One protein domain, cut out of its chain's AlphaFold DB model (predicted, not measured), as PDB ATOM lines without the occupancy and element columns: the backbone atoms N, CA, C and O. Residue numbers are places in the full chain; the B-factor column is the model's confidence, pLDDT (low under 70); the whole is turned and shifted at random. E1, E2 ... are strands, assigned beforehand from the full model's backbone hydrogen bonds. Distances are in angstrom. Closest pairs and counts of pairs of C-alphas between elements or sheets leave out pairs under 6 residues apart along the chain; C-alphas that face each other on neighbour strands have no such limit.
ATOM      1  N   CYS A  32      -3.806  27.784   1.662       85.94
ATOM      2  CA  CYS A  32      -3.300  28.219   0.369       85.94
ATOM      3  C   CYS A  32      -2.758  29.643   0.490       85.94
ATOM      4  O   CYS A  32      -3.484  30.581   0.835       85.94
ATOM      5  N   HIS A  33      -1.467  29.795   0.217       88.88
ATOM      6  CA  HIS A  33      -0.719  31.037   0.344       88.88
ATOM      7  C   HIS A  33      -0.594  31.707  -1.021       88.88
ATOM      8  O   HIS A  33      -0.376  31.030  -2.023       88.88
ATOM      9  N   ILE A  34      -0.700  33.036  -1.063       89.56
ATOM     10  CA  ILE A  34      -0.599  33.824  -2.296       89.56
ATOM     11  C   ILE A  34       0.389  34.961  -2.088       89.56
ATOM     12  O   ILE A  34       0.197  35.830  -1.234       89.56
ATOM     13  N   TRP A  35       1.447  34.958  -2.892       89.75
ATOM     14  CA  TRP A  35       2.421  36.041  -2.985       89.75
ATOM     15  C   TRP A  35       2.163  36.824  -4.260       89.75
ATOM     16  O   TRP A  35       1.884  36.223  -5.293       89.75
ATOM     17  N   ILE A  36       2.286  38.148  -4.203       90.19
ATOM     18  CA  ILE A  36       2.204  39.031  -5.366       90.19
ATOM     19  C   ILE A  36       3.502  39.812  -5.464       90.19
ATOM     20  O   ILE A  36       3.903  40.462  -4.496       90.19
ATOM     21  N   LYS A  37       4.107  39.802  -6.649       90.62
ATOM     22  CA  LYS A  37       5.197  40.705  -6.998       90.62
ATOM     23  C   LYS A  37       4.856  41.576  -8.198       90.62
ATOM     24  O   LYS A  37       4.104  41.160  -9.085       90.62
ATOM     25  N   ASP A  38       5.407  42.780  -8.200       89.94
ATOM     26  CA  ASP A  38       5.235  43.746  -9.280       89.94
ATOM     27  C   ASP A  38       6.239  43.521 -10.432       89.94
ATOM     28  O   ASP A  38       6.957  42.517 -10.503       89.94
ATOM     29  N   ASN A  39       6.266  44.460 -11.380       88.19
ATOM     30  CA  ASN A  39       7.148  44.406 -12.551       88.19
ATOM     31  C   ASN A  39       8.625  44.623 -12.207       88.19
ATOM     32  O   ASN A  39       9.480  44.244 -13.002       88.19
ATOM     33  N   SER A  40       8.916  45.174 -11.029       87.31
ATOM     34  CA  SER A  40      10.266  45.394 -10.509       87.31
ATOM     35  C   SER A  40      10.766  44.203  -9.685       87.31
ATOM     36  O   SER A  40      11.757  44.317  -8.975       87.31
ATOM     37  N   ASP A  41      10.062  43.066  -9.744       85.19
ATOM     38  CA  ASP A  41      10.334  41.860  -8.954       85.19
ATOM     39  C   ASP A  41      10.240  42.061  -7.433       85.19
ATOM     40  O   ASP A  41      10.698  41.213  -6.662       85.19
ATOM     41  N   ILE A  42       9.586  43.136  -6.988       86.81
ATOM     42  CA  ILE A  42       9.387  43.434  -5.573       86.81
ATOM     43  C   ILE A  42       8.124  42.722  -5.093       86.81
ATOM     44  O   ILE A  42       7.064  42.845  -5.706       86.81
ATOM     45  N   VAL A  43       8.199  42.004  -3.967       88.06
ATOM     46  CA  VAL A  43       6.997  41.452  -3.319       88.06
ATOM     47  C   VAL A  43       6.160  42.602  -2.758       88.06
ATOM     48  O   VAL A  43       6.593  43.336  -1.871       88.06
ATOM     49  N   VAL A  44       4.953  42.781  -3.287       90.06
ATOM     50  CA  VAL A  44       4.062  43.907  -2.963       90.06
ATOM     51  C   VAL A  44       2.788  43.483  -2.246       90.06
ATOM     52  O   VAL A  44       2.105  44.338  -1.690       90.06
ATOM     53  N   GLY A  45       2.460  42.192  -2.223       89.62
ATOM     54  CA  GLY A  45       1.246  41.689  -1.590       89.62
ATOM     55  C   GLY A  45       1.414  40.270  -1.075       89.62
ATOM     56  O   GLY A  45       2.135  39.457  -1.655       89.62
ATOM     57  N   TYR A  46       0.730  39.985   0.027       88.94
ATOM     58  CA  TYR A  46       0.732  38.673   0.648       88.94
ATOM     59  C   TYR A  46      -0.608  38.381   1.334       88.94
ATOM     60  O   TYR A  46      -1.141  39.250   2.024       88.94
ATOM     61  N   SER A  47      -1.143  37.168   1.173       89.62
ATOM     62  CA  SER A  47      -2.266  36.671   1.979       89.62
ATOM     63  C   SER A  47      -2.349  35.146   1.971       89.62
ATOM     64  O   SER A  47      -1.626  34.480   1.229       89.62
ATOM     65  N   LYS A  48      -3.258  34.600   2.779       88.94
ATOM     66  CA  LYS A  48      -3.639  33.185   2.754       88.94
ATOM     67  C   LYS A  48      -5.138  33.000   2.971       88.94
ATOM     68  O   LYS A  48      -5.794  33.858   3.561       88.94
ATOM     69  N   ALA A  49      -5.650  31.854   2.545       88.50
ATOM     70  CA  ALA A  49      -6.985  31.362   2.865       88.50
ATOM     71  C   ALA A  49      -6.937  29.855   3.125       88.50
ATOM     72  O   ALA A  49      -5.992  29.187   2.709       88.50
ATOM     73  N   VAL A  50      -7.968  29.310   3.771       86.94
ATOM     74  CA  VAL A  50      -8.196  27.860   3.724       86.94
ATOM     75  C   VAL A  50      -8.418  27.468   2.262       86.94
ATOM     76  O   VAL A  50      -9.141  28.157   1.540       86.94
ATOM     77  N   THR A  51      -7.778  26.393   1.810       84.81
ATOM     78  CA  THR A  51      -7.892  25.912   0.428       84.81
ATOM     79  C   THR A  51      -9.360  25.671   0.070       84.81
ATOM     80  O   THR A  51     -10.085  25.010   0.808       84.81
ATOM     81  N   GLY A  52      -9.812  26.225  -1.059       82.38
ATOM     82  CA  GLY A  52     -11.224  26.212  -1.462       82.38
ATOM     83  C   GLY A  52     -11.992  27.481  -1.078       82.38
ATOM     84  O   GLY A  52     -13.119  27.675  -1.530       82.38
ATOM     85  N   GLN A  53     -11.400  28.370  -0.275       87.06
ATOM     86  CA  GLN A  53     -11.991  29.659   0.087       87.06
ATOM     87  C   GLN A  53     -11.370  30.825  -0.692       87.06
ATOM     88  O   GLN A  53     -10.380  30.689  -1.416       87.06
ATOM     89  N   THR A  54     -11.972  32.008  -0.546       88.88
ATOM     90  CA  THR A  54     -11.454  33.238  -1.150       88.88
ATOM     91  C   THR A  54     -10.357  33.847  -0.281       88.88
ATOM     92  O   THR A  54     -10.604  34.212   0.865       88.88
ATOM     93  N   ALA A  55      -9.171  34.041  -0.851       90.12
ATOM     94  CA  ALA A  55      -8.111  34.842  -0.255       90.12
ATOM     95  C   ALA A  55      -8.256  36.313  -0.660       90.12
ATOM     96  O   ALA A  55      -8.504  36.628  -1.826       90.12
ATOM     97  N   VAL A  56      -8.061  37.227   0.292       92.44
ATOM     98  CA  VAL A  56      -8.014  38.671   0.026       92.44
ATOM     99  C   VAL A  56      -6.587  39.158   0.230       92.44
ATOM    100  O   VAL A  56      -6.088  39.160   1.354       92.44
ATOM    101  N   VAL A  57      -5.928  39.566  -0.853       91.69
ATOM    102  CA  VAL A  57      -4.566  40.109  -0.826       91.69
ATOM    103  C   VAL A  57      -4.625  41.626  -0.884       91.69
ATOM    104  O   VAL A  57      -5.129  42.189  -1.853       91.69
ATOM    105  N   GLU A  58      -4.097  42.285   0.146       91.62
ATOM    106  CA  GLU A  58      -3.902  43.736   0.169       91.62
ATOM    107  C   GLU A  58      -2.464  44.083  -0.226       91.62
ATOM    108  O   GLU A  58      -1.506  43.470   0.252       91.62
ATOM    109  N   ILE A  59      -2.310  45.076  -1.098       91.00
ATOM    110  CA  ILE A  59      -1.006  45.554  -1.550       91.00
ATOM    111  C   ILE A  59      -0.389  46.456  -0.479       91.00
ATOM    112  O   ILE A  59      -0.953  47.482  -0.098       91.00
ATOM    113  N   SER A  60       0.794  46.096   0.014       87.31
ATOM    114  CA  SER A  60       1.451  46.788   1.125       87.31
ATOM    115  C   SER A  60       2.324  47.972   0.713       87.31
ATOM    116  O   SER A  60       2.603  48.830   1.555       87.31
ATOM    117  N   GLN A  61       2.749  48.049  -0.550       84.38
ATOM    118  CA  GLN A  61       3.683  49.077  -1.019       84.38
ATOM    119  C   GLN A  61       3.544  49.388  -2.512       84.38
ATOM    120  O   GLN A  61       2.843  48.689  -3.239       84.38
ATOM    121  N   GLY A  62       4.211  50.458  -2.951       86.56
ATOM    122  CA  GLY A  62       4.138  50.948  -4.324       86.56
ATOM    123  C   GLY A  62       2.875  51.775  -4.620       86.56
ATOM    124  O   GLY A  62       2.122  52.116  -3.703       86.56
ATOM    125  N   PRO A  63       2.632  52.113  -5.897       86.69
ATOM    126  CA  PRO A  63       1.540  53.001  -6.312       86.69
ATOM    127  C   PRO A  63       0.138  52.422  -6.063       86.69
ATOM    128  O   PRO A  63      -0.812  53.176  -5.898       86.69
ATOM    129  N   HIS A  64       0.017  51.096  -5.966       87.75
ATOM    130  CA  HIS A  64      -1.241  50.389  -5.704       87.75
ATOM    131  C   HIS A  64      -1.449  50.063  -4.213       87.75
ATOM    132  O   HIS A  64      -2.226  49.174  -3.871       87.75
ATOM    133  N   LYS A  65      -0.738  50.727  -3.291       90.44
ATOM    134  CA  LYS A  65      -0.844  50.458  -1.846       90.44
ATOM    135  C   LYS A  65      -2.297  50.568  -1.354       90.44
ATOM    136  O   LYS A  65      -3.010  51.500  -1.714       90.44
ATOM    137  N   LYS A  66      -2.707  49.646  -0.474       89.31
ATOM    138  CA  LYS A  66      -4.076  49.430   0.045       89.31
ATOM    139  C   LYS A  66      -5.081  48.870  -0.967       89.31
ATOM    140  O   LYS A  66      -6.203  48.551  -0.570       89.31
ATOM    141  N   GLU A  67      -4.724  48.721  -2.241       91.44
ATOM    142  CA  GLU A  67      -5.591  48.008  -3.176       91.44
ATOM    143  C   GLU A  67      -5.737  46.547  -2.754       91.44
ATOM    144  O   GLU A  67      -4.796  45.931  -2.253       91.44
ATOM    145  N   GLN A  68      -6.935  45.998  -2.948       92.12
ATOM    146  CA  GLN A  68      -7.251  44.619  -2.604       92.12
ATOM    147  C   GLN A  68      -7.621  43.832  -3.854       92.12
ATOM    148  O   GLN A  68      -8.443  44.276  -4.665       92.12
ATOM    149  N   PHE A  69      -7.049  42.639  -3.951       91.00
ATOM    150  CA  PHE A  69      -7.349  41.644  -4.966       91.00
ATOM    151  C   PHE A  69      -7.888  40.392  -4.285       91.00
ATOM    152  O   PHE A  69      -7.354  39.941  -3.271       91.00
ATOM    153  N   LYS A  70      -8.978  39.853  -4.826       91.31
ATOM    154  CA  LYS A  70      -9.601  38.631  -4.322       91.31
ATOM    155  C   LYS A  70      -9.185  37.473  -5.213       91.31
ATOM    156  O   LYS A  70      -9.160  37.625  -6.431       91.31
ATOM    157  N   PHE A  71      -8.893  36.331  -4.613       89.19
ATOM    158  CA  PHE A  71      -8.500  35.125  -5.326       89.19
ATOM    159  C   PHE A  71      -9.326  33.941  -4.847       89.19
ATOM    160  O   PHE A  71      -9.375  33.669  -3.649       89.19
ATOM    161  N   ALA A  72      -9.961  33.234  -5.776       87.44
ATOM    162  CA  ALA A  72     -10.568  31.942  -5.509       87.44
ATOM    163  C   ALA A  72      -9.457  30.890  -5.462       87.44
ATOM    164  O   ALA A  72      -8.734  30.716  -6.447       87.44
ATOM    165  N   THR A  73      -9.295  30.230  -4.316       86.88
ATOM    166  CA  THR A  73      -8.280  29.186  -4.142       86.88
ATOM    167  C   THR A  73      -8.878  27.804  -4.371       86.88
ATOM    168  O   THR A  73     -10.041  27.570  -4.050       86.88
ATOM    169  N   ALA A  74      -8.082  26.880  -4.896       84.12
ATOM    170  CA  ALA A  74      -8.451  25.474  -5.019       84.12
ATOM    171  C   ALA A  74      -7.215  24.585  -4.849       84.12
ATOM    172  O   ALA A  74      -6.091  25.026  -5.089       84.12
ATOM    173  N   ALA A  75      -7.411  23.328  -4.448       81.19
ATOM    174  CA  ALA A  75      -6.333  22.344  -4.484       81.19
ATOM    175  C   ALA A  75      -5.880  22.132  -5.938       81.19
ATOM    176  O   ALA A  75      -6.718  22.073  -6.842       81.19
ATOM    177  N   ASP A  76      -4.572  22.034  -6.172       78.06
ATOM    178  CA  ASP A  76      -4.068  21.674  -7.497       78.06
ATOM    179  C   ASP A  76      -4.380  20.189  -7.767       78.06
ATOM    180  O   ASP A  76      -4.028  19.302  -6.986       78.06
ATOM    181  N   GLN A  77      -5.100  19.922  -8.861       73.06
ATOM    182  CA  GLN A  77      -5.533  18.568  -9.221       73.06
ATOM    183  C   GLN A  77      -4.395  17.697  -9.772       73.06
ATOM    184  O   GLN A  77      -4.497  16.472  -9.740       73.06
ATOM    185  N   THR A  78      -3.316  18.315 -10.254       75.12
ATOM    186  CA  THR A  78      -2.123  17.646 -10.786       75.12
ATOM    187  C   THR A  78      -1.122  17.359  -9.671       75.12
ATOM    188  O   THR A  78      -0.555  16.271  -9.613       75.12
ATOM    189  N   ASN A  79      -0.933  18.310  -8.749       70.56
ATOM    190  CA  ASN A  79      -0.085  18.145  -7.572       70.56
ATOM    191  C   ASN A  79      -0.831  18.546  -6.296       70.56
ATOM    192  O   ASN A  79      -0.793  19.695  -5.880       70.56
ATOM    193  N   LYS A  80      -1.441  17.583  -5.596       66.19
ATOM    194  CA  LYS A  80      -2.251  17.840  -4.384       66.19
ATOM    195  C   LYS A  80      -1.498  18.509  -3.220       66.19
ATOM    196  O   LYS A  80      -2.125  18.964  -2.255       66.19
ATOM    197  N   LYS A  81      -0.162  18.558  -3.292       67.44
ATOM    198  CA  LYS A  81       0.700  19.300  -2.359       67.44
ATOM    199  C   LYS A  81       0.746  20.801  -2.643       67.44
ATOM    200  O   LYS A  81       1.265  21.522  -1.804       67.44
ATOM    201  N   ASP A  82       0.187  21.249  -3.760       74.50
ATOM    202  CA  ASP A  82       0.095  22.645  -4.163       74.50
ATOM    203  C   ASP A  82      -1.361  23.130  -4.160       74.50
ATOM    204  O   ASP A  82      -2.325  22.369  -4.009       74.50
ATOM    205  N   CYS A  83      -1.519  24.441  -4.311       83.62
ATOM    206  CA  CYS A  83      -2.809  25.074  -4.528       83.62
ATOM    207  C   CYS A  83      -2.742  26.034  -5.716       83.62
ATOM    208  O   CYS A  83      -1.689  26.586  -6.046       83.62
ATOM    209  N   THR A  84      -3.896  26.265  -6.329       85.50
ATOM    210  CA  THR A  84      -4.098  27.220  -7.418       85.50
ATOM    211  C   THR A  84      -4.873  28.436  -6.912       85.50
ATOM    212  O   THR A  84      -5.650  28.335  -5.959       85.50
ATOM    213  N   ALA A  85      -4.662  29.596  -7.542       86.38
ATOM    214  CA  ALA A  85      -5.386  30.823  -7.227       86.38
ATOM    215  C   ALA A  85      -5.827  31.545  -8.507       86.38
ATOM    216  O   ALA A  85      -5.016  32.089  -9.256       86.38
ATOM    217  N   GLY A  86      -7.136  31.579  -8.744       84.38
ATOM    218  CA  GLY A  86      -7.740  32.357  -9.824       84.38
ATOM    219  C   GLY A  86      -8.178  33.727  -9.323       84.38
ATOM    220  O   GLY A  86      -8.756  33.827  -8.242       84.38
ATOM    221  N   LEU A  87      -7.934  34.790 -10.091       85.88
ATOM    222  CA  LEU A  87      -8.450  36.116  -9.754       85.88
ATOM    223  C   LEU A  87      -9.986  36.078  -9.707       85.88
ATOM    224  O   LEU A  87     -10.634  35.661 -10.665       85.88
ATOM    225  N   ALA A  88     -10.562  36.521  -8.594       81.00
ATOM    226  CA  ALA A  88     -11.999  36.557  -8.373       81.00
ATOM    227  C   ALA A  88     -12.527  37.996  -8.480       81.00
ATOM    228  O   ALA A  88     -12.059  38.906  -7.791       81.00
ATOM    229  N   GLY A  89     -13.558  38.188  -9.305       73.44
ATOM    230  CA  GLY A  89     -14.243  39.469  -9.491       73.44
ATOM    231  C   GLY A  89     -13.791  40.262 -10.722       73.44
ATOM    232  O   GLY A  89     -13.025  39.791 -11.555       73.44
ATOM    233  N   GLU A  90     -14.310  41.484 -10.849       62.00
ATOM    234  CA  GLU A  90     -14.223  42.284 -12.085       62.00
ATOM    235  C   GLU A  90     -13.006  43.220 -12.171       62.00
ATOM    236  O   GLU A  90     -12.857  43.972 -13.143       62.00
ATOM    237  N   ARG A  91     -12.152  43.235 -11.142       71.31
ATOM    238  CA  ARG A  91     -10.974  44.107 -11.109       71.31
ATOM    239  C   ARG A  91      -9.884  43.508 -11.989       71.31
ATOM    240  O   ARG A  91      -9.490  42.365 -11.789       71.31
ATOM    241  N   SER A  92      -9.376  44.281 -12.944       76.25
ATOM    242  CA  SER A  92      -8.224  43.875 -13.746       76.25
ATOM    243  C   SER A  92      -6.981  43.764 -12.867       76.25
ATOM    244  O   SER A  92      -6.655  44.705 -12.139       76.25
ATOM    245  N   PHE A  93      -6.278  42.638 -12.961       84.31
ATOM    246  CA  PHE A  93      -4.961  42.503 -12.352       84.31
ATOM    247  C   PHE A  93      -3.941  43.366 -13.117       84.31
ATOM    248  O   PHE A  93      -3.998  43.374 -14.352       84.31
ATOM    249  N   PRO A  94      -3.048  44.111 -12.439       86.75
ATOM    250  CA  PRO A  94      -2.083  44.967 -13.122       86.75
ATOM    251  C   PRO A  94      -1.188  44.181 -14.089       86.75
ATOM    252  O   PRO A  94      -0.750  43.067 -13.802       86.75
ATOM    253  N   ALA A  95      -0.917  44.766 -15.255       83.00
ATOM    254  CA  ALA A  95      -0.152  44.103 -16.303       83.00
ATOM    255  C   ALA A  95       1.299  43.825 -15.863       83.00
ATOM    256  O   ALA A  95       1.977  44.706 -15.332       83.00
ATOM    257  N   GLY A  96       1.765  42.598 -16.120       82.75
ATOM    258  CA  GLY A  96       3.120  42.120 -15.807       82.75
ATOM    259  C   GLY A  96       3.332  41.664 -14.355       82.75
ATOM    260  O   GLY A  96       4.346  41.021 -14.055       82.75
ATOM    261  N   TRP A  97       2.370  41.939 -13.468       89.62
ATOM    262  CA  TRP A  97       2.419  41.467 -12.092       89.62
ATOM    263  C   TRP A  97       2.288  39.950 -12.057       89.62
ATOM    264  O   TRP A  97       1.590  39.336 -12.868       89.62
ATOM    265  N   ARG A  98       2.981  39.338 -11.103       88.62
ATOM    266  CA  ARG A  98       3.131  37.888 -11.013       88.62
ATOM    267  C   ARG A  98       2.724  37.414  -9.632       88.62
ATOM    268  O   ARG A  98       2.977  38.093  -8.637       88.62
ATOM    269  N   ILE A  99       2.117  36.238  -9.579       88.62
ATOM    270  CA  ILE A  99       1.719  35.584  -8.341       88.62
ATOM    271  C   ILE A  99       2.428  34.251  -8.171       88.62
ATOM    272  O   ILE A  99       2.746  33.587  -9.152       88.62
ATOM    273  N   LYS A 100       2.676  33.869  -6.924       87.69
ATOM    274  CA  LYS A 100       3.149  32.537  -6.551       87.69
ATOM    275  C   LYS A 100       2.196  31.965  -5.519       87.69
ATOM    276  O   LYS A 100       1.807  32.669  -4.586       87.69
ATOM    277  N   THR A 101       1.842  30.699  -5.694       86.12
ATOM    278  CA  THR A 101       0.993  29.963  -4.762       86.12
ATOM    279  C   THR A 101       1.732  28.764  -4.199       86.12
ATOM    280  O   THR A 101       2.589  28.183  -4.861       86.12
ATOM    281  N   PHE A 102       1.442  28.426  -2.949       82.38
ATOM    282  CA  PHE A 102       1.913  27.201  -2.311       82.38
ATOM    283  C   PHE A 102       0.966  26.833  -1.175       82.38
ATOM    284  O   PHE A 102       0.268  27.693  -0.628       82.38
ATOM    285  N   LYS A 103       0.944  25.552  -0.819       83.19
ATOM    286  CA  LYS A 103       0.112  25.030   0.262       83.19
ATOM    287  C   LYS A 103       0.977  24.747   1.486       83.19
ATOM    288  O   LYS A 103       2.124  24.317   1.359       83.19
ATOM    289  N   THR A 104       0.435  24.973   2.674       79.81
ATOM    290  CA  THR A 104       1.058  24.533   3.927       79.81
ATOM    291  C   THR A 104       0.077  23.742   4.773       79.81
ATOM    292  O   THR A 104      -1.131  23.715   4.523       79.81
ATOM    293  N   GLU A 105       0.609  23.123   5.824       74.50
ATOM    294  CA  GLU A 105      -0.212  22.649   6.932       74.50
ATOM    295  C   GLU A 105      -1.116  23.781   7.466       74.50
ATOM    296  O   GLU A 105      -0.775  24.966   7.349       74.50
ATOM    297  N   PRO A 106      -2.263  23.423   8.054       72.81
ATOM    298  CA  PRO A 106      -3.089  24.315   8.849       72.81
ATOM    299  C   PRO A 106      -2.336  25.231   9.814       72.81
ATOM    300  O   PRO A 106      -1.347  24.827  10.424       72.81
ATOM    301  N   TRP A 107      -2.895  26.419  10.055       68.94
ATOM    302  CA  TRP A 107      -2.533  27.280  11.192       68.94
ATOM    303  C   TRP A 107      -1.100  27.821  11.187       68.94
ATOM    304  O   TRP A 107      -0.601  28.319  12.197       68.94
ATOM    305  N   VAL A 108      -0.458  27.830  10.021       73.31
ATOM    306  CA  VAL A 108       0.826  28.502   9.836       73.31
ATOM    307  C   VAL A 108       0.663  30.001  10.090       73.31
ATOM    308  O   VAL A 108      -0.070  30.692   9.378       73.31
ATOM    309  N   THR A 109       1.343  30.517  11.110       68.62
ATOM    310  CA  THR A 109       1.337  31.951  11.413       68.62
ATOM    311  C   THR A 109       2.469  32.612  10.655       68.62
ATOM    312  O   THR A 109       3.588  32.117  10.618       68.62
ATOM    313  N   LEU A 110       2.192  33.747  10.029       70.50
ATOM    314  CA  LEU A 110       3.201  34.462   9.260       70.50
ATOM    315  C   LEU A 110       3.504  35.783   9.902       70.50
ATOM    316  O   LEU A 110       2.605  36.444  10.426       70.50
ATOM    317  N   THR A 111       4.774  36.151   9.839       68.12
ATOM    318  CA  THR A 111       5.266  37.357  10.479       68.12
ATOM    319  C   THR A 111       5.809  38.347   9.461       68.12
ATOM    320  O   THR A 111       6.340  38.002   8.402       68.12
ATOM    321  N   ARG A 112       5.648  39.623   9.800       67.88
ATOM    322  CA  ARG A 112       6.313  40.769   9.180       67.88
ATOM    323  C   ARG A 112       7.087  41.450  10.286       67.88
ATOM    324  O   ARG A 112       6.467  41.881  11.254       67.88
ATOM    325  N   ASN A 113       8.410  41.523  10.166       70.75
ATOM    326  CA  ASN A 113       9.271  42.073  11.216       70.75
ATOM    327  C   ASN A 113       8.970  41.439  12.589       70.75
ATOM    328  O   ASN A 113       8.748  42.144  13.569       70.75
ATOM    329  N   TYR A 114       8.880  40.105  12.636       67.56
ATOM    330  CA  TYR A 114       8.565  39.320  13.842       67.56
ATOM    331  C   TYR A 114       7.171  39.537  14.459       67.56
ATOM    332  O   TYR A 114       6.860  38.930  15.480       67.56
ATOM    333  N   GLN A 115       6.293  40.326  13.835       69.94
ATOM    334  CA  GLN A 115       4.912  40.496  14.287       69.94
ATOM    335  C   GLN A 115       3.954  39.627  13.467       69.94
ATOM    336  O   GLN A 115       4.027  39.665  12.234       69.94
ATOM    337  N   PRO A 116       3.055  38.855  14.106       70.25
ATOM    338  CA  PRO A 116       2.086  38.032  13.396       70.25
ATOM    339  C   PRO A 116       1.115  38.902  12.591       70.25
ATOM    340  O   PRO A 116       0.659  39.946  13.057       70.25
ATOM    341  N   ILE A 117       0.777  38.456  11.383       72.75
ATOM    342  CA  ILE A 117      -0.172  39.143  10.504       72.75
ATOM    343  C   ILE A 117      -1.508  38.409  10.516       72.75
ATOM    344  O   ILE A 117      -1.579  37.213  10.236       72.75
ATOM    345  N   ALA A 118      -2.580  39.152  10.788       73.69
ATOM    346  CA  ALA A 118      -3.938  38.678  10.573       73.69
ATOM    347  C   ALA A 118      -4.306  38.766   9.084       73.69
ATOM    348  O   ALA A 118      -4.031  39.767   8.419       73.69
ATOM    349  N   PHE A 119      -4.975  37.734   8.570       77.88
ATOM    350  CA  PHE A 119      -5.399  37.668   7.172       77.88
ATOM    351  C   PHE A 119      -6.898  37.918   7.045       77.88
ATOM    352  O   PHE A 119      -7.712  37.282   7.712       77.88
ATOM    353  N   LYS A 120      -7.272  38.852   6.165       78.81
ATOM    354  CA  LYS A 120      -8.678  39.164   5.886       78.81
ATOM    355  C   LYS A 120      -9.349  37.987   5.181       78.81
ATOM    356  O   LYS A 120      -8.848  37.510   4.168       78.81
ATOM    357  N   GLY A 121     -10.508  37.576   5.692       69.19
ATOM    358  CA  GLY A 121     -11.284  36.469   5.126       69.19
ATOM    359  C   GLY A 121     -10.728  35.078   5.446       69.19
ATOM    360  O   GLY A 121     -11.278  34.096   4.962       69.19
ATOM    361  N   TYR A 122      -9.677  34.979   6.268       79.25
ATOM    362  CA  TYR A 122      -9.190  33.698   6.767       79.25
ATOM    363  C   TYR A 122     -10.126  33.189   7.868       79.25
ATOM    364  O   TYR A 122      -9.995  33.573   9.028       79.25
ATOM    365  N   ASN A 123     -11.078  32.339   7.481       71.94
ATOM    366  CA  ASN A 123     -12.039  31.718   8.385       71.94
ATOM    367  C   ASN A 123     -11.917  30.198   8.292       71.94
ATOM    368  O   ASN A 123     -12.094  29.606   7.228       71.94
ATOM    369  N   ARG A 124     -11.630  29.559   9.420       73.06
ATOM    370  CA  ARG A 124     -11.519  28.105   9.528       73.06
ATOM    371  C   ARG A 124     -12.604  27.594  10.465       73.06
ATOM    372  O   ARG A 124     -13.020  28.328  11.361       73.06
ATOM    373  N   ASP A 125     -13.068  26.367  10.239       67.56
ATOM    374  CA  ASP A 125     -14.026  25.735  11.147       67.56
ATOM    375  C   ASP A 125     -13.413  25.701  12.564       67.56
ATOM    376  O   ASP A 125     -12.300  25.179  12.714       67.56
ATOM    377  N   PRO A 126     -14.094  26.251  13.589       64.94
ATOM    378  CA  PRO A 126     -13.615  26.255  14.969       64.94
ATOM    379  C   PRO A 126     -13.253  24.870  15.527       64.94
ATOM    380  O   PRO A 126     -12.473  24.786  16.470       64.94
ATOM    381  N   GLN A 127     -13.809  23.793  14.967       64.00
ATOM    382  CA  GLN A 127     -13.536  22.413  15.376       64.00
ATOM    383  C   GLN A 127     -12.231  21.852  14.783       64.00
ATOM    384  O   GLN A 127     -11.778  20.776  15.175       64.00
ATOM    385  N   THR A 128     -11.600  22.574  13.856       62.34
ATOM    386  CA  THR A 128     -10.353  22.157  13.213       62.34
ATOM    387  C   THR A 128      -9.172  22.326  14.162       62.34
ATOM    388  O   THR A 128      -8.836  23.447  14.550       62.34
ATOM    389  N   GLN A 129      -8.493  21.232  14.510       57.28
ATOM    390  CA  GLN A 129      -7.355  21.284  15.430       57.28
ATOM    391  C   GLN A 129      -6.183  22.093  14.858       57.28
ATOM    392  O   GLN A 129      -5.841  21.984  13.677       57.28
ATOM    393  N   SER A 130      -5.547  22.899  15.715       57.06
ATOM    394  CA  SER A 130      -4.327  23.614  15.347       57.06
ATOM    395  C   SER A 130      -3.151  22.658  15.232       57.06
ATOM    396  O   SER A 130      -2.795  21.994  16.203       57.06
ATOM    397  N   GLY A 131      -2.507  22.640  14.063       56.50
ATOM    398  CA  GLY A 131      -1.154  22.109  13.938       56.50
ATOM    399  C   GLY A 131      -0.158  22.945  14.748       56.50
ATOM    400  O   GLY A 131      -0.495  24.009  15.280       56.50
ATOM    401  N   SER A 132       1.087  22.470  14.839       54.09
ATOM    402  CA  SER A 132       2.190  23.233  15.435       54.09
ATOM    403  C   SER A 132       2.294  24.616  14.786       54.09
ATOM    404  O   SER A 132       2.376  24.705  13.558       54.09
ATOM    405  N   LEU A 133       2.338  25.679  15.593       57.84
ATOM    406  CA  LEU A 133       2.566  27.045  15.120       57.84
ATOM    407  C   LEU A 133       3.948  27.138  14.460       57.84
ATOM    408  O   LEU A 133       4.973  27.227  15.134       57.84
ATOM    409  N   LYS A 134       3.972  27.103  13.129       61.50
ATOM    410  CA  LYS A 134       5.166  27.381  12.328       61.50
ATOM    411  C   LYS A 134       5.143  28.848  11.924       61.50
ATOM    412  O   LYS A 134       4.120  29.329  11.435       61.50
ATOM    413  N   PHE A 135       6.264  29.532  12.131       61.94
ATOM    414  CA  PHE A 135       6.470  30.906  11.695       61.94
ATOM    415  C   PHE A 135       7.218  30.908  10.368       61.94
ATOM    416  O   PHE A 135       8.301  30.332  10.284       61.94
ATOM    417  N   PHE A 136       6.667  31.568   9.350       64.88
ATOM    418  CA  PHE A 136       7.445  31.919   8.162       64.88
ATOM    419  C   PHE A 136       7.491  33.430   8.014       64.88
ATOM    420  O   PHE A 136       6.500  34.141   8.214       64.88
ATOM    421  N   GLU A 137       8.673  33.901   7.658       65.31
ATOM    422  CA  GLU A 137       8.905  35.294   7.349       65.31
ATOM    423  C   GLU A 137       8.442  35.573   5.920       65.31
ATOM    424  O   GLU A 137       8.767  34.844   4.979       65.31
ATOM    425  N   ILE A 138       7.651  36.630   5.758       64.38
ATOM    426  CA  ILE A 138       7.307  37.121   4.428       64.38
ATOM    427  C   ILE A 138       8.559  37.791   3.859       64.38
ATOM    428  O   ILE A 138       9.053  38.733   4.479       64.38
ATOM    429  N   PRO A 139       9.065  37.369   2.693       64.38
ATOM    430  CA  PRO A 139      10.217  38.018   2.087       64.38
ATOM    431  C   PRO A 139       9.867  39.463   1.701       64.38
ATOM    432  O   PRO A 139       8.904  39.705   0.970       64.38
ATOM    433  N   TYR A 140      10.655  40.422   2.193       61.47
ATOM    434  CA  TYR A 140      10.606  41.826   1.772       61.47
ATOM    435  C   TYR A 140      11.730  42.099   0.777       61.47
ATOM    436  O   TYR A 140      12.873  41.711   1.008       61.47
ATOM    437  N   GLY A 141      11.410  42.801  -0.310       61.56
ATOM    438  CA  GLY A 141      12.385  43.214  -1.324       61.56
ATOM    439  C   GLY A 141      12.287  42.430  -2.633       61.56
ATOM    440  O   GLY A 141      11.249  41.840  -2.947       61.56
ATOM    441  N   GLU A 142      13.361  42.491  -3.422       59.50
ATOM    442  CA  GLU A 142      13.454  41.847  -4.734       59.50
ATOM    443  C   GLU A 142      13.560  40.319  -4.602       59.50
ATOM    444  O   GLU A 142      14.498  39.792  -4.005       59.50
ATOM    445  N   MET A 143      12.635  39.587  -5.225       64.81
ATOM    446  CA  MET A 143      12.701  38.128  -5.354       64.81
ATOM    447  C   MET A 143      12.905  37.732  -6.817       64.81
ATOM    448  O   MET A 143      11.947  37.584  -7.590       64.81
ATOM    449  N   LYS A 144      14.178  37.536  -7.189       55.62
ATOM    450  CA  LYS A 144      14.601  37.462  -8.596       55.62
ATOM    451  C   LYS A 144      14.040  36.281  -9.388       55.62
ATOM    452  O   LYS A 144      13.654  36.490 -10.529       55.62
ATOM    453  N   SER A 145      13.869  35.080  -8.834       48.22
ATOM    454  CA  SER A 145      13.179  34.007  -9.573       48.22
ATOM    455  C   SER A 145      13.001  32.731  -8.761       48.22
ATOM    456  O   SER A 145      13.957  32.216  -8.192       48.22
ATOM    457  N   GLY A 146      11.802  32.162  -8.838       52.03
ATOM    458  CA  GLY A 146      11.574  30.716  -8.806       52.03
ATOM    459  C   GLY A 146      10.695  30.361 -10.009       52.03
ATOM    460  O   GLY A 146      10.030  31.250 -10.544       52.03
ATOM    461  N   ARG A 147      10.674  29.097 -10.443       52.38
ATOM    462  CA  ARG A 147       9.846  28.632 -11.579       52.38
ATOM    463  C   ARG A 147       8.330  28.684 -11.298       52.38
ATOM    464  O   ARG A 147       7.540  28.381 -12.179       52.38
ATOM    465  N   ASP A 148       7.942  29.132 -10.105       70.38
ATOM    466  CA  ASP A 148       6.588  29.006  -9.547       70.38
ATOM    467  C   ASP A 148       5.790  30.325  -9.583       70.38
ATOM    468  O   ASP A 148       4.758  30.449  -8.923       70.38
ATOM    469  N   TRP A 149       6.287  31.345 -10.295       77.25
ATOM    470  CA  TRP A 149       5.577  32.613 -10.474       77.25
ATOM    471  C   TRP A 149       4.830  32.619 -11.804       77.25
ATOM    472  O   TRP A 149       5.448  32.493 -12.859       77.25
ATOM    473  N   TYR A 150       3.523  32.847 -11.766       75.88
ATOM    474  CA  TYR A 150       2.683  32.947 -12.954       75.88
ATOM    475  C   TYR A 150       1.902  34.257 -12.977       75.88
ATOM    476  O   TYR A 150       1.668  34.894 -11.952       75.88
ATOM    477  N   VAL A 151       1.503  34.683 -14.169       73.44
ATOM    478  CA  VAL A 151       0.571  35.803 -14.324       73.44
ATOM    479  C   VAL A 151      -0.841  35.226 -14.203       73.44
ATOM    480  O   VAL A 151      -1.154  34.298 -14.954       73.44
ATOM    481  N   PRO A 152      -1.695  35.718 -13.284       62.94
ATOM    482  CA  PRO A 152      -3.071  35.249 -13.207       62.94
ATOM    483  C   PRO A 152      -3.750  35.440 -14.564       62.94
ATOM    484  O   PRO A 152      -3.577  36.504 -15.173       62.94
ATOM    485  N   PRO A 153      -4.542  34.468 -15.047       56.50
ATOM    486  CA  PRO A 153      -5.366  34.700 -16.219       56.50
ATOM    487  C   PRO A 153      -6.259  35.914 -15.938       56.50
ATOM    488  O   PRO A 153      -7.013  35.940 -14.963       56.50
ATOM    489  N   GLY A 154      -6.120  36.957 -16.760       49.25
ATOM    490  CA  GLY A 154      -6.993  38.124 -16.691       49.25
ATOM    491  C   GLY A 154      -8.453  37.727 -16.957       49.25
ATOM    492  O   GLY A 154      -8.703  36.628 -17.460       49.25
TER     493      GLY A 154
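Overview. This is residues 32 to 154 of the 173 residues of an uncharacterized protein of Magnaporthe oryzae (UniProt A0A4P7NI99). What is the shape? With little regular structure overall, one six-strand sheet curls like part of a barrel, E5 and E4 folded over E2, E1 and E6 at hinge E3; the small pair E7 and E8 lies outside. What builds it? The printed part has 123 residues, 48 in strands E1 to E8: all strand, compact, radius of gyration 14.0 A, spans 40 by 33 by 26 A.

Arrangement. Which strands pair? E1, residues 32 to 37, E2, 43 to 50, E3, 54 to 59, E4, 68 to 75, and E5, 83 to 88, form a meander, each the antiparallel neighbour of the one before; N 34 and O 47 are 2.9 A apart. What else pairs? E6, 98 to 104, is antiparallel to E1, with N 35 and O 100 2.9 A apart.

Along the chain. Where does E1 begin? C-alpha 32 is at (-3.300, 28.219, 0.369). How long is E4? It spans 22.4 A.

Size, cuts and confidence. Any cut? The printed part has none. Where is confidence low? The model's pLDDT is under 70 at 36 residues, among them residues 125 to 147.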